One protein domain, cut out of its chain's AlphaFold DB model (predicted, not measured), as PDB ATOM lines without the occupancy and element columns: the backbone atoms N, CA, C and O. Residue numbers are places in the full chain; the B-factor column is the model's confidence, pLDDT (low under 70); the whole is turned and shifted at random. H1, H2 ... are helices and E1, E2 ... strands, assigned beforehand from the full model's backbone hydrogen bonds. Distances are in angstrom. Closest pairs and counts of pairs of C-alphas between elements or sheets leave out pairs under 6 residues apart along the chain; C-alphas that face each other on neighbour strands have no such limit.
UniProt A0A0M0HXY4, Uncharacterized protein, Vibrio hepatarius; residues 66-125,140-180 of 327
ATOM      1  N   ASP A  66      41.252 -16.476 -29.530       83.69
ATOM      2  CA  ASP A  66      40.413 -17.678 -29.498       83.69
ATOM      3  C   ASP A  66      39.783 -17.970 -28.124       83.69
ATOM      4  O   ASP A  66      38.811 -18.720 -28.035       83.69
ATOM      5  N   CYS A  67      40.281 -17.359 -27.044       85.25
ATOM      6  CA  CYS A  67      39.643 -17.453 -25.734       85.25
ATOM      7  C   CYS A  67      38.392 -16.575 -25.587       85.25
ATOM      8  O   CYS A  67      37.716 -16.684 -24.567       85.25
ATOM      9  N   LEU A  68      38.097 -15.697 -26.550       84.69
ATOM     10  CA  LEU A  68      36.851 -14.942 -26.638       84.69
ATOM     11  C   LEU A  68      35.897 -15.673 -27.586       84.69
ATOM     12  O   LEU A  68      36.165 -15.792 -28.780       84.69
ATOM     13  N   ALA A  69      34.765 -16.127 -27.063       78.50
ATOM     14  CA  ALA A  69      33.759 -16.842 -27.834       78.50
ATOM     15  C   ALA A  69      32.359 -16.256 -27.600       78.50
ATOM     16  O   ALA A  69      32.051 -15.804 -26.491       78.50
ATOM     17  N   PRO A  70      31.474 -16.270 -28.611       71.50
ATOM     18  CA  PRO A  70      30.065 -16.004 -28.379       71.50
ATOM     19  C   PRO A  70      29.475 -17.112 -27.498       71.50
ATOM     20  O   PRO A  70      29.704 -18.300 -27.713       71.50
ATOM     21  N   ASN A  71      28.689 -16.711 -26.508       72.19
ATOM     22  CA  ASN A  71      27.934 -17.587 -25.630       72.19
ATOM     23  C   ASN A  71      26.447 -17.268 -25.789       72.19
ATOM     24  O   ASN A  71      25.963 -16.203 -25.384       72.19
ATOM     25  N   VAL A  72      25.737 -18.203 -26.410       70.19
ATOM     26  CA  VAL A  72      24.313 -18.099 -26.715       70.19
ATOM     27  C   VAL A  72      23.591 -19.203 -25.968       70.19
ATOM     28  O   VAL A  72      23.979 -20.368 -26.039       70.19
ATOM     29  N   GLY A  73      22.535 -18.846 -25.251       64.94
ATOM     30  CA  GLY A  73      21.783 -19.817 -24.472       64.94
ATOM     31  C   GLY A  73      20.470 -19.261 -23.960       64.94
ATOM     32  O   GLY A  73      20.043 -18.172 -24.335       64.94
ATOM     33  N   ILE A  74      19.829 -20.034 -23.091       55.38
ATOM     34  CA  ILE A  74      18.580 -19.665 -22.429       55.38
ATOM     35  C   ILE A  74      18.854 -19.607 -20.931       55.38
ATOM     36  O   ILE A  74      19.391 -20.550 -20.347       55.38
ATOM     37  N   GLU A  75      18.518 -18.485 -20.300       60.97
ATOM     38  CA  GLU A  75      18.713 -18.311 -18.868       60.97
ATOM     39  C   GLU A  75      17.725 -19.198 -18.098       60.97
ATOM     40  O   GLU A  75      16.510 -19.046 -18.194       60.97
ATOM     41  N   THR A  76      18.250 -20.132 -17.302       57.62
ATOM     42  CA  THR A  76      17.484 -21.249 -16.715       57.62
ATOM     43  C   THR A  76      16.344 -20.807 -15.793       57.62
ATOM     44  O   THR A  76      15.379 -21.540 -15.615       57.62
ATOM     45  N   LYS A  77      16.454 -19.615 -15.190       60.56
ATOM     46  CA  LYS A  77      15.457 -19.074 -14.251       60.56
ATOM     47  C   LYS A  77      14.361 -18.252 -14.929       60.56
ATOM     48  O   LYS A  77      13.247 -18.226 -14.424       60.56
ATOM     49  N   SER A  78      14.686 -17.549 -16.013       53.84
ATOM     50  CA  SER A  78      13.771 -16.611 -16.674       53.84
ATOM     51  C   SER A  78      13.218 -17.146 -17.996       53.84
ATOM     52  O   SER A  78      12.218 -16.631 -18.482       53.84
ATOM     53  N   GLY A  79      13.852 -18.168 -18.582       53.72
ATOM     54  CA  GLY A  79      13.519 -18.682 -19.911       53.72
ATOM     55  C   GLY A  79      13.915 -17.737 -21.048       53.72
ATOM     56  O   GLY A  79      13.622 -18.026 -22.207       53.72
ATOM     57  N   ASN A  80      14.585 -16.621 -20.745       48.09
ATOM     58  CA  ASN A  80      14.945 -15.632 -21.749       48.09
ATOM     59  C   ASN A  80      16.208 -16.058 -22.509       48.09
ATOM     60  O   ASN A  80      17.192 -16.469 -21.879       48.09
ATOM     61  N   PRO A  81      16.225 -15.926 -23.847       49.56
ATOM     62  CA  PRO A  81      17.445 -16.098 -24.611       49.56
ATOM     63  C   PRO A  81      18.445 -14.996 -24.242       49.56
ATOM     64  O   PRO A  81      18.080 -13.828 -24.089       49.56
ATOM     65  N   PHE A  82      19.717 -15.360 -24.122       58.25
ATOM     66  CA  PHE A  82      20.816 -14.416 -23.994       58.25
ATOM     67  C   PHE A  82      21.818 -14.619 -25.125       58.25
ATOM     68  O   PHE A  82      22.068 -15.735 -25.578       58.25
ATOM     69  N   HIS A  83      22.422 -13.512 -25.540       64.75
ATOM     70  CA  HIS A  83      23.559 -13.484 -26.442       64.75
ATOM     71  C   HIS A  83      24.641 -12.648 -25.765       64.75
ATOM     72  O   HIS A  83      24.466 -11.445 -25.566       64.75
ATOM     73  N   ARG A  84      25.715 -13.301 -25.326       74.00
ATOM     74  CA  ARG A  84      26.820 -12.675 -24.596       74.00
ATOM     75  C   ARG A  84      28.143 -13.073 -25.222       74.00
ATOM     76  O   ARG A  84      28.235 -14.064 -25.932       74.00
ATOM     77  N   TRP A  85      29.174 -12.319 -24.909       73.12
ATOM     78  CA  TRP A  85      30.555 -12.645 -25.215       73.12
ATOM     79  C   TRP A  85      31.210 -13.213 -23.970       73.12
ATOM     80  O   TRP A  85      31.145 -12.604 -22.905       73.12
ATOM     81  N   GLN A  86      31.804 -14.393 -24.084       82.12
ATOM     82  CA  GLN A  86      32.470 -15.066 -22.985       82.12
ATOM     83  C   GLN A  86      33.970 -15.097 -23.234       82.12
ATOM     84  O   GLN A  86      34.438 -15.562 -24.268       82.12
ATOM     85  N   VAL A  87      34.723 -14.628 -22.252       86.88
ATOM     86  CA  VAL A  87      36.175 -14.714 -22.219       86.88
ATOM     87  C   VAL A  87      36.534 -15.871 -21.305       86.88
ATOM     88  O   VAL A  87      36.220 -15.848 -20.117       86.88
ATOM     89  N   HIS A  88      37.178 -16.898 -21.845       87.88
ATOM     90  CA  HIS A  88      37.608 -18.106 -21.140       87.88
ATOM     91  C   HIS A  88      38.863 -17.854 -20.284       87.88
ATOM     92  O   HIS A  88      39.892 -18.519 -20.431       87.88
ATOM     93  N   SER A  89      38.766 -16.870 -19.389       88.50
ATOM     94  CA  SER A  89      39.844 -16.396 -18.529       88.50
ATOM     95  C   SER A  89      40.147 -17.326 -17.350       88.50
ATOM     96  O   SER A  89      39.451 -18.311 -17.073       88.50
ATOM     97  N   ARG A  90      41.237 -17.008 -16.648       85.81
ATOM     98  CA  ARG A  90      41.711 -17.696 -15.447       85.81
ATOM     99  C   ARG A  90      42.090 -16.700 -14.360       85.81
ATOM    100  O   ARG A  90      42.536 -15.592 -14.662       85.81
ATOM    101  N   THR A  91      41.941 -17.129 -13.114       82.62
ATOM    102  CA  THR A  91      42.308 -16.365 -11.912       82.62
ATOM    103  C   THR A  91      43.824 -16.311 -11.751       82.62
ATOM    104  O   THR A  91      44.521 -17.241 -12.166       82.62
ATOM    105  N   LEU A  92      44.364 -15.254 -11.131       77.38
ATOM    106  CA  LEU A  92      45.808 -15.222 -10.884       77.38
ATOM    107  C   LEU A  92      46.216 -16.292  -9.878       77.38
ATOM    108  O   LEU A  92      47.170 -17.017 -10.112       77.38
ATOM    109  N   GLU A  93      45.530 -16.366  -8.741       72.25
ATOM    110  CA  GLU A  93      46.050 -17.068  -7.567       72.25
ATOM    111  C   GLU A  93      46.198 -18.569  -7.775       72.25
ATOM    112  O   GLU A  93      47.148 -19.172  -7.275       72.25
ATOM    113  N   THR A  94      45.254 -19.154  -8.508       74.31
ATOM    114  CA  THR A  94      45.143 -20.599  -8.694       74.31
ATOM    115  C   THR A  94      45.237 -21.007 -10.163       74.31
ATOM    116  O   THR A  94      45.277 -22.199 -10.463       74.31
ATOM    117  N   SER A  95      45.291 -20.050 -11.105       77.81
ATOM    118  CA  SER A  95      45.187 -20.331 -12.544       77.81
ATOM    119  C   SER A  95      43.924 -21.154 -12.872       77.81
ATOM    120  O   SER A  95      43.879 -21.889 -13.871       77.81
ATOM    121  N   THR A  96      42.891 -21.048 -12.037       84.50
ATOM    122  CA  THR A  96      41.645 -21.802 -12.185       84.50
ATOM    123  C   THR A  96      40.785 -21.142 -13.246       84.50
ATOM    124  O   THR A  96      40.831 -19.928 -13.432       84.50
ATOM    125  N   TYR A  97      40.038 -21.954 -13.988       86.25
ATOM    126  CA  TYR A  97      39.112 -21.466 -15.001       86.25
ATOM    127  C   TYR A  97      38.034 -20.587 -14.356       86.25
ATOM    128  O   TYR A  97      37.319 -21.036 -13.466       86.25
ATOM    129  N   SER A  98      37.943 -19.338 -14.804       83.44
ATOM    130  CA  SER A  98      36.998 -18.343 -14.301       83.44
ATOM    131  C   SER A  98      36.588 -17.461 -15.479       83.44
ATOM    132  O   SER A  98      37.260 -16.467 -15.773       83.44
ATOM    133  N   PRO A  99      35.576 -17.888 -16.253       84.69
ATOM    134  CA  PRO A  99      35.197 -17.187 -17.463       84.69
ATOM    135  C   PRO A  99      34.417 -15.909 -17.150       84.69
ATOM    136  O   PRO A  99      33.528 -15.920 -16.299       84.69
ATOM    137  N   LYS A 100      34.679 -14.839 -17.903       82.94
ATOM    138  CA  LYS A 100      33.975 -13.555 -17.771       82.94
ATOM    139  C   LYS A 100      33.008 -13.337 -18.919       82.94
ATOM    140  O   LYS A 100      33.321 -13.656 -20.059       82.94
ATOM    141  N   SER A 101      31.816 -12.834 -18.610       77.00
ATOM    142  CA  SER A 101      30.752 -12.619 -19.597       77.00
ATOM    143  C   SER A 101      30.460 -11.137 -19.784       77.00
ATOM    144  O   SER A 101      30.299 -10.404 -18.810       77.00
ATOM    145  N   TYR A 102      30.315 -10.723 -21.036       71.56
ATOM    146  CA  TYR A 102      30.071  -9.352 -21.458       71.56
ATOM    147  C   TYR A 102      28.839  -9.307 -22.361       71.56
ATOM    148  O   TYR A 102      28.631 -10.192 -23.187       71.56
ATOM    149  N   ASN A 103      28.013  -8.274 -22.213       68.25
ATOM    150  CA  ASN A 103      26.898  -8.044 -23.139       68.25
ATOM    151  C   ASN A 103      27.364  -7.341 -24.424       68.25
ATOM    152  O   ASN A 103      26.705  -7.450 -25.452       68.25
ATOM    153  N   ASP A 104      28.486  -6.626 -24.353       69.44
ATOM    154  CA  ASP A 104      29.055  -5.842 -25.444       69.44
ATOM    155  C   ASP A 104      30.333  -6.501 -25.978       69.44
ATOM    156  O   ASP A 104      31.175  -6.949 -25.195       69.44
ATOM    157  N   HIS A 105      30.453  -6.582 -27.304       69.50
ATOM    158  CA  HIS A 105      31.598  -7.204 -27.971       69.50
ATOM    159  C   HIS A 105      32.874  -6.398 -27.750       69.50
ATOM    160  O   HIS A 105      33.907  -6.969 -27.407       69.50
ATOM    161  N   ASP A 106      32.798  -5.076 -27.905       71.31
ATOM    162  CA  ASP A 106      33.973  -4.210 -27.849       71.31
ATOM    163  C   ASP A 106      34.559  -4.199 -26.432       71.31
ATOM    164  O   ASP A 106      35.768  -4.370 -26.260       71.31
ATOM    165  N   ALA A 107      33.704  -4.156 -25.404       72.00
ATOM    166  CA  ALA A 107      34.109  -4.351 -24.013       72.00
ATOM    167  C   ALA A 107      34.753  -5.730 -23.761       72.00
ATOM    168  O   ALA A 107      35.725  -5.836 -23.005       72.00
ATOM    169  N   ALA A 108      34.240  -6.792 -24.394       71.31
ATOM    170  CA  ALA A 108      34.814  -8.131 -24.285       71.31
ATOM    171  C   ALA A 108      36.204  -8.204 -24.934       71.31
ATOM    172  O   ALA A 108      37.124  -8.774 -24.345       71.31
ATOM    173  N   VAL A 109      36.380  -7.604 -26.113       72.88
ATOM    174  CA  VAL A 109      37.664  -7.523 -26.827       72.88
ATOM    175  C   VAL A 109      38.678  -6.700 -26.040       72.88
ATOM    176  O   VAL A 109      39.827  -7.127 -25.892       72.88
ATOM    177  N   GLU A 110      38.270  -5.554 -25.494       81.50
ATOM    178  CA  GLU A 110      39.139  -4.693 -24.693       81.50
ATOM    179  C   GLU A 110      39.662  -5.436 -23.457       81.50
ATOM    180  O   GLU A 110      40.872  -5.464 -23.208       81.50
ATOM    181  N   PHE A 111      38.763  -6.094 -22.712       84.00
ATOM    182  CA  PHE A 111      39.155  -6.938 -21.589       84.00
ATOM    183  C   PHE A 111      40.091  -8.063 -22.038       84.00
ATOM    184  O   PHE A 111      41.158  -8.246 -21.451       84.00
ATOM    185  N   THR A 112      39.699  -8.805 -23.077       84.31
ATOM    186  CA  THR A 112      40.425  -9.989 -23.554       84.31
ATOM    187  C   THR A 112      41.850  -9.627 -23.938       84.31
ATOM    188  O   THR A 112      42.788 -10.293 -23.514       84.31
ATOM    189  N   THR A 113      42.033  -8.531 -24.670       79.88
ATOM    190  CA  THR A 113      43.351  -8.073 -25.124       79.88
ATOM    191  C   THR A 113      44.264  -7.746 -23.940       79.88
ATOM    192  O   THR A 113      45.405  -8.210 -23.889       79.88
ATOM    193  N   LYS A 114      43.751  -7.004 -22.947       82.94
ATOM    194  CA  LYS A 114      44.500  -6.644 -21.730       82.94
ATOM    195  C   LYS A 114      44.830  -7.875 -20.881       82.94
ATOM    196  O   LYS A 114      45.962  -8.025 -20.420       82.94
ATOM    197  N   TRP A 115      43.859  -8.768 -20.700       87.25
ATOM    198  CA  TRP A 115      44.026  -9.988 -19.917       87.25
ATOM    199  C   TRP A 115      45.022 -10.956 -20.568       87.25
ATOM    200  O   TRP A 115      45.926 -11.431 -19.880       87.25
ATOM    201  N   ILE A 116      44.922 -11.194 -21.884       86.50
ATOM    202  CA  ILE A 116      45.862 -12.034 -22.643       86.50
ATOM    203  C   ILE A 116      47.281 -11.501 -22.501       86.50
ATOM    204  O   ILE A 116      48.177 -12.270 -22.159       86.50
ATOM    205  N   ALA A 117      47.491 -10.203 -22.752       81.50
ATOM    206  CA  ALA A 117      48.820  -9.599 -22.710       81.50
ATOM    207  C   ALA A 117      49.497  -9.851 -21.356       81.50
ATOM    208  O   ALA A 117      50.621 -10.352 -21.293       81.50
ATOM    209  N   SER A 118      48.772  -9.604 -20.268       82.50
ATOM    210  CA  SER A 118      49.299  -9.810 -18.924       82.50
ATOM    211  C   SER A 118      49.439 -11.282 -18.548       82.50
ATOM    212  O   SER A 118      50.437 -11.653 -17.934       82.50
ATOM    213  N   HIS A 119      48.485 -12.145 -18.919       88.69
ATOM    214  CA  HIS A 119      48.566 -13.575 -18.618       88.69
ATOM    215  C   HIS A 119      49.783 -14.179 -19.315       88.69
ATOM    216  O   HIS A 119      50.559 -14.910 -18.705       88.69
ATOM    217  N   ASN A 120      49.959 -13.850 -20.593       85.25
ATOM    218  CA  ASN A 120      51.060 -14.327 -21.409       85.25
ATOM    219  C   ASN A 120      52.406 -13.816 -20.887       85.25
ATOM    220  O   ASN A 120      53.358 -14.588 -20.846       85.25
ATOM    221  N   ALA A 121      52.483 -12.572 -20.406       81.19
ATOM    222  CA  ALA A 121      53.688 -12.069 -19.753       81.19
ATOM    223  C   ALA A 121      54.047 -12.893 -18.501       81.19
ATOM    224  O   ALA A 121      55.188 -13.336 -18.360       81.19
ATOM    225  N   ILE A 122      53.073 -13.180 -17.627       85.19
ATOM    226  CA  ILE A 122      53.297 -14.024 -16.437       85.19
ATOM    227  C   ILE A 122      53.698 -15.442 -16.852       85.19
ATOM    228  O   ILE A 122      54.643 -15.998 -16.295       85.19
ATOM    229  N   ALA A 123      53.010 -16.016 -17.844       88.81
ATOM    230  CA  ALA A 123      53.299 -17.345 -18.367       88.81
ATOM    231  C   ALA A 123      54.708 -17.445 -18.951       88.81
ATOM    232  O   ALA A 123      55.371 -18.446 -18.711       88.81
ATOM    233  N   ALA A 124      55.201 -16.416 -19.642       82.69
ATOM    234  CA  ALA A 124      56.567 -16.392 -20.153       82.69
ATOM    235  C   ALA A 124      57.600 -16.475 -19.017       82.69
ATOM    236  O   ALA A 124      58.481 -17.332 -19.051       82.69
ATOM    237  N   VAL A 125      57.447 -15.648 -17.974       84.69
ATOM    238  CA  VAL A 125      58.347 -15.662 -16.806       84.69
ATOM    239  C   VAL A 125      58.255 -16.990 -16.051       84.69
ATOM    240  O   VAL A 125      59.275 -17.584 -15.702       84.69
ATOM    241  N   GLN A 140      69.329 -34.003 -11.091       93.62
ATOM    242  CA  GLN A 140      69.131 -34.603  -9.768       93.62
ATOM    243  C   GLN A 140      68.638 -36.048  -9.856       93.62
ATOM    244  O   GLN A 140      69.167 -36.915  -9.159       93.62
ATOM    245  N   GLU A 141      67.670 -36.341 -10.726       93.19
ATOM    246  CA  GLU A 141      67.183 -37.706 -10.929       93.19
ATOM    247  C   GLU A 141      68.283 -38.616 -11.486       93.19
ATOM    248  O   GLU A 141      68.419 -39.747 -11.022       93.19
ATOM    249  N   ALA A 142      69.105 -38.124 -12.423       90.81
ATOM    250  CA  ALA A 142      70.246 -38.875 -12.952       90.81
ATOM    251  C   ALA A 142      71.296 -39.177 -11.870       90.81
ATOM    252  O   ALA A 142      71.864 -40.269 -11.841       90.81
ATOM    253  N   LYS A 143      71.531 -38.231 -10.953       91.62
ATOM    254  CA  LYS A 143      72.501 -38.372  -9.862       91.62
ATOM    255  C   LYS A 143      72.022 -39.293  -8.738       91.62
ATOM    256  O   LYS A 143      72.822 -40.039  -8.180       91.62
ATOM    257  N   HIS A 144      70.750 -39.198  -8.361       90.69
ATOM    258  CA  HIS A 144      70.226 -39.825  -7.143       90.69
ATOM    259  C   HIS A 144      69.367 -41.067  -7.402       90.69
ATOM    260  O   HIS A 144      69.150 -41.848  -6.479       90.69
ATOM    261  N   GLY A 145      68.882 -41.273  -8.629       86.81
ATOM    262  CA  GLY A 145      68.038 -42.421  -8.966       86.81
ATOM    263  C   GLY A 145      66.670 -42.407  -8.273       86.81
ATOM    264  O   GLY A 145      66.054 -43.460  -8.112       86.81
ATOM    265  N   THR A 146      66.188 -41.235  -7.855       88.56
ATOM    266  CA  THR A 146      64.874 -41.017  -7.224       88.56
ATOM    267  C   THR A 146      64.089 -39.952  -7.994       88.56
ATOM    268  O   THR A 146      64.711 -39.163  -8.698       88.56
ATOM    269  N   PRO A 147      62.747 -39.911  -7.898       87.94
ATOM    270  CA  PRO A 147      61.938 -38.942  -8.638       87.94
ATOM    271  C   PRO A 147      62.044 -37.525  -8.044       87.94
ATOM    272  O   PRO A 147      61.847 -37.342  -6.843       87.94
ATOM    273  N   TYR A 148      62.309 -36.537  -8.898       92.19
ATOM    274  CA  TYR A 148      62.373 -35.099  -8.594       92.19
ATOM    275  C   TYR A 148      61.516 -34.243  -9.537       92.19
ATOM    276  O   TYR A 148      61.161 -33.126  -9.170       92.19
ATOM    277  N   ILE A 149      61.179 -34.726 -10.741       92.00
ATOM    278  CA  ILE A 149      60.434 -33.935 -11.728       92.00
ATOM    279  C   ILE A 149      58.997 -33.702 -11.246       92.00
ATOM    280  O   ILE A 149      58.141 -34.586 -11.337       92.00
ATOM    281  N   ASP A 150      58.717 -32.477 -10.803       90.62
ATOM    282  CA  ASP A 150      57.382 -32.034 -10.413       90.62
ATOM    283  C   ASP A 150      56.738 -31.191 -11.519       90.62
ATOM    284  O   ASP A 150      57.127 -30.053 -11.776       90.62
ATOM    285  N   VAL A 151      55.711 -31.734 -12.173       89.94
ATOM    286  CA  VAL A 151      54.969 -31.056 -13.251       89.94
ATOM    287  C   VAL A 151      53.699 -30.356 -12.771       89.94
ATOM    288  O   VAL A 151      52.986 -29.779 -13.594       89.94
ATOM    289  N   GLU A 152      53.382 -30.418 -11.480       90.56
ATOM    290  CA  GLU A 152      52.169 -29.811 -10.953       90.56
ATOM    291  C   GLU A 152      52.281 -28.283 -10.880       90.56
ATOM    292  O   GLU A 152      53.348 -27.674 -11.022       90.56
ATOM    293  N   PHE A 153      51.125 -27.632 -10.752       89.81
ATOM    294  CA  PHE A 153      51.066 -26.179 -10.744       89.81
ATOM    295  C   PHE A 153      51.645 -25.603  -9.449       89.81
ATOM    296  O   PHE A 153      51.007 -25.633  -8.400       89.81
ATOM    297  N   ASP A 154      52.814 -24.983  -9.565       89.69
ATOM    298  CA  ASP A 154      53.407 -24.192  -8.489       89.69
ATOM    299  C   ASP A 154      52.761 -22.792  -8.402       89.69
ATOM    300  O   ASP A 154      53.115 -21.861  -9.137       89.69
ATOM    301  N   ALA A 155      51.798 -22.645  -7.488       88.44
ATOM    302  CA  ALA A 155      51.103 -21.384  -7.239       88.44
ATOM    303  C   ALA A 155      52.029 -20.288  -6.681       88.44
ATOM    304  O   ALA A 155      51.824 -19.102  -6.952       88.44
ATOM    305  N   GLU A 156      53.060 -20.650  -5.916       88.69
ATOM    306  CA  GLU A 156      53.982 -19.678  -5.333       88.69
ATOM    307  C   GLU A 156      54.915 -19.101  -6.400       88.69
ATOM    308  O   GLU A 156      55.077 -17.881  -6.500       88.69
ATOM    309  N   LEU A 157      55.493 -19.954  -7.246       86.88
ATOM    310  CA  LEU A 157      56.284 -19.527  -8.397       86.88
ATOM    311  C   LEU A 157      55.456 -18.666  -9.355       86.88
ATOM    312  O   LEU A 157      55.955 -17.653  -9.854       86.88
ATOM    313  N   TRP A 158      54.188 -19.014  -9.571       87.69
ATOM    314  CA  TRP A 158      53.269 -18.219 -10.383       87.69
ATOM    315  C   TRP A 158      53.046 -16.816  -9.802       87.69
ATOM    316  O   TRP A 158      53.260 -15.819 -10.494       87.69
ATOM    317  N   ARG A 159      52.737 -16.709  -8.501       82.88
ATOM    318  CA  ARG A 159      52.597 -15.414  -7.806       82.88
ATOM    319  C   ARG A 159      53.882 -14.591  -7.842       82.88
ATOM    320  O   ARG A 159      53.825 -13.387  -8.078       82.88
ATOM    321  N   ARG A 160      55.046 -15.218  -7.636       80.50
ATOM    322  CA  ARG A 160      56.351 -14.538  -7.729       80.50
ATOM    323  C   ARG A 160      56.624 -14.021  -9.140       80.50
ATOM    324  O   ARG A 160      57.187 -12.941  -9.282       80.50
ATOM    325  N   SER A 161      56.209 -14.761 -10.166       81.81
ATOM    326  CA  SER A 161      56.335 -14.346 -11.569       81.81
ATOM    327  C   SER A 161      55.450 -13.134 -11.871       81.81
ATOM    328  O   SER A 161      55.906 -12.178 -12.488       81.81
ATOM    329  N   ALA A 162      54.221 -13.113 -11.349       75.94
ATOM    330  CA  ALA A 162      53.332 -11.960 -11.472       75.94
ATOM    331  C   ALA A 162      53.847 -10.723 -10.722       75.94
ATOM    332  O   ALA A 162      53.853  -9.626 -11.275       75.94
ATOM    333  N   ARG A 163      54.346 -10.894  -9.492       74.88
ATOM    334  CA  ARG A 163      54.944  -9.798  -8.710       74.88
ATOM    335  C   ARG A 163      56.207  -9.229  -9.349       74.88
ATOM    336  O   ARG A 163      56.468  -8.047  -9.183       74.88
ATOM    337  N   LEU A 164      56.980 -10.033 -10.081       69.75
ATOM    338  CA  LEU A 164      58.139  -9.524 -10.816       69.75
ATOM    339  C   LEU A 164      57.725  -8.500 -11.882       69.75
ATOM    340  O   LEU A 164      58.413  -7.505 -12.073       69.75
ATOM    341  N   LEU A 165      56.604  -8.749 -12.562       66.75
ATOM    342  CA  LEU A 165      56.114  -7.902 -13.650       66.75
ATOM    343  C   LEU A 165      55.330  -6.691 -13.145       66.75
ATOM    344  O   LEU A 165      55.459  -5.600 -13.690       66.75
ATOM    345  N   PHE A 166      54.506  -6.890 -12.116       70.06
ATOM    346  CA  PHE A 166      53.503  -5.909 -11.694       70.06
ATOM    347  C   PHE A 166      53.732  -5.353 -10.282       70.06
ATOM    348  O   PHE A 166      52.994  -4.480  -9.828       70.06
ATOM    349  N   GLY A 167      54.737  -5.847  -9.557       68.31
ATOM    350  CA  GLY A 167      54.959  -5.494  -8.157       68.31
ATOM    351  C   GLY A 167      53.745  -5.840  -7.294       68.31
ATOM    352  O   GLY A 167      53.220  -6.955  -7.338       68.31
ATOM    353  N   THR A 168      53.292  -4.865  -6.506       64.94
ATOM    354  CA  THR A 168      52.047  -4.933  -5.724       64.94
ATOM    355  C   THR A 168      50.800  -4.608  -6.548       64.94
ATOM    356  O   THR A 168      49.693  -4.904  -6.111       64.94
ATOM    357  N   ASN A 169      50.962  -4.031  -7.741       63.00
ATOM    358  CA  ASN A 169      49.879  -3.509  -8.573       63.00
ATOM    359  C   ASN A 169      49.426  -4.559  -9.593       63.00
ATOM    360  O   ASN A 169      49.490  -4.352 -10.805       63.00
ATOM    361  N   ILE A 170      49.008  -5.720  -9.091       63.91
ATOM    362  CA  ILE A 170      48.487  -6.805  -9.922       63.91
ATOM    363  C   ILE A 170      47.247  -6.298 -10.677       63.91
ATOM    364  O   ILE A 170      46.345  -5.752 -10.041       63.91
ATOM    365  N   PRO A 171      47.157  -6.494 -12.006       64.50
ATOM    366  CA  PRO A 171      46.014  -6.009 -12.758       64.50
ATOM    367  C   PRO A 171      44.686  -6.589 -12.258       64.50
ATOM    368  O   PRO A 171      44.522  -7.804 -12.127       64.50
ATOM    369  N   GLU A 172      43.713  -5.706 -12.044       63.09
ATOM    370  CA  GLU A 172      42.428  -6.020 -11.402       63.09
ATOM    371  C   GLU A 172      41.609  -7.097 -12.121       63.09
ATOM    372  O   GLU A 172      40.719  -7.718 -11.541       63.09
ATOM    373  N   TYR A 173      41.886  -7.342 -13.401       68.62
ATOM    374  CA  TYR A 173      41.178  -8.351 -14.177       68.62
ATOM    375  C   TYR A 173      41.510  -9.798 -13.789       68.62
ATOM    376  O   TYR A 173      40.775 -10.688 -14.224       68.62
ATOM    377  N   PHE A 174      42.540 -10.051 -12.971       60.06
ATOM    378  CA  PHE A 174      42.879 -11.403 -12.508       60.06
ATOM    379  C   PHE A 174      42.286 -11.827 -11.156       60.06
ATOM    380  O   PHE A 174      42.484 -12.975 -10.739       60.06
ATOM    381  N   VAL A 175      41.599 -10.922 -10.466       56.34
ATOM    382  CA  VAL A 175      40.936 -11.212  -9.190       56.34
ATOM    383  C   VAL A 175      39.658 -12.020  -9.464       56.34
ATOM    384  O   VAL A 175      38.983 -11.783 -10.473       56.34
ATOM    385  N   GLU A 176      39.368 -13.022  -8.621       45.69
ATOM    386  CA  GLU A 176      38.162 -13.855  -8.733       45.69
ATOM    387  C   GLU A 176      36.892 -13.000  -8.698       45.69
ATOM    388  O   GLU A 176      36.707 -12.173  -7.810       45.69
ATOM    389  N   ASP A 177      35.956 -13.268  -9.611       40.66
ATOM    390  CA  ASP A 177      34.628 -12.637  -9.624       40.66
ATOM    391  C   ASP A 177      33.746 -13.053  -8.415       40.66
ATOM    392  O   ASP A 177      32.639 -12.546  -8.256       40.66
ATOM    393  N   ASN A 178      34.232 -13.886  -7.483       35.66
ATOM    394  CA  ASN A 178      33.621 -13.991  -6.148       35.66
ATOM    395  C   ASN A 178      33.808 -12.700  -5.321       35.66
ATOM    396  O   ASN A 178      33.035 -12.451  -4.400       35.66
ATOM    397  N   GLU A 179      34.750 -11.836  -5.714       36.41
ATOM    398  CA  GLU A 179      34.868 -10.442  -5.261       36.41
ATOM    399  C   GLU A 179      34.277  -9.431  -6.270       36.41
ATOM    400  O   GLU A 179      34.150  -8.243  -5.971       36.41
ATOM    401  N   ARG A 180      33.843  -9.886  -7.454       34.59
ATOM    402  CA  ARG A 180      33.147  -9.090  -8.482       34.59
ATOM    403  C   ARG A 180      31.980  -9.876  -9.089       34.59
ATOM    404  O   ARG A 180      31.990 -10.267 -10.251       34.59
TER     405      ARG A 180
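What this domain is: This is residues 66 to 125 and 140 to 180 of the 327 residues of an uncharacterized protein of Vibrio hepatarius (UniProt A0A0M0HXY4). A small antiparallel sheet of three strands has the long helix H1 along one face, covered by residues 105 to 115 of that helix, while H1's last residues run on past the sheet to H3, which crosses H1's end at a wide angle. The turn of residues 75 to 80 sticks out at one end, and at the other the short helix H2 lies far off, with residues 142 to 147 standing free. The printed part has 101 residues, with three named strands and three named helices in the order E1, E2, E3, H1, H2, H3; the class is mixed, helices and strands. The sheet's order is E1, E2, E3. The whole is loose, with a radius of gyration of the C-alphas of 18.1 A, and a rod spanning 63 by 29 by 25 A.

How they stand to each other: The sheet is built of E1, residues 68 to 74, E2, residues 81 to 87, and E3, residues 100 to 102, a meander, each strand the antiparallel neighbour of the one before. E1 and E2 form a hairpin, with N 71 and O 84 at 2.7 A and N 86 and O 69 at 2.8 A, within hydrogen-bond range. E2 and E3 form another hairpin, with N 85 and O 102 at 2.8 A. H1, residues 105 to 125, is on one face of the sheet, giving two layers, a helix layer and a sheet layer. Its height over the sheet is 7.2 A, and it lies over E2, along the strands at 1 degrees on the local plane. The closest C-alphas of E2 and H1 are those of Trp 85 and His 105, 6.2 A apart. H3, residues 155 to 166, touches H1 at residues 121 to 125 of H1 alone; the closest C-alphas, of Ile 122 and Ala 162, are 5.4 A apart. Their lines are only just about perpendicular, at 70.3 degrees. H2, residues 140 to 144, is apart from H1 and from H3. Each O i to N i+4 pair is within hydrogen-bond range in H1 and H2, and 7 of 8 are in H3.

Where its parts are: E1 begins at C-alpha 68 (36.851, -14.942, -26.638) and is 19.3 A long; E2 is 18.9 A. H1 is 30.2 A long and ends at C-alpha 125 (58.347, -15.662, -16.806). H3 is 16.3 A long and ends at C-alpha 166 (53.503, -5.909, -11.694).

The domain as a whole: The C-alphas farthest apart, of Asn 80 and Lys 143, are 63.0 A apart. Residues 126 to 139 are not printed, and C-alphas 125 and 140 are 22.9 A apart across this cut. The link E2 to E3 is long. The mean pLDDT of the printed part is 75.5; residues 73 to 83, 103 to 105, 164 to 165 and 167 to 180 are under 70.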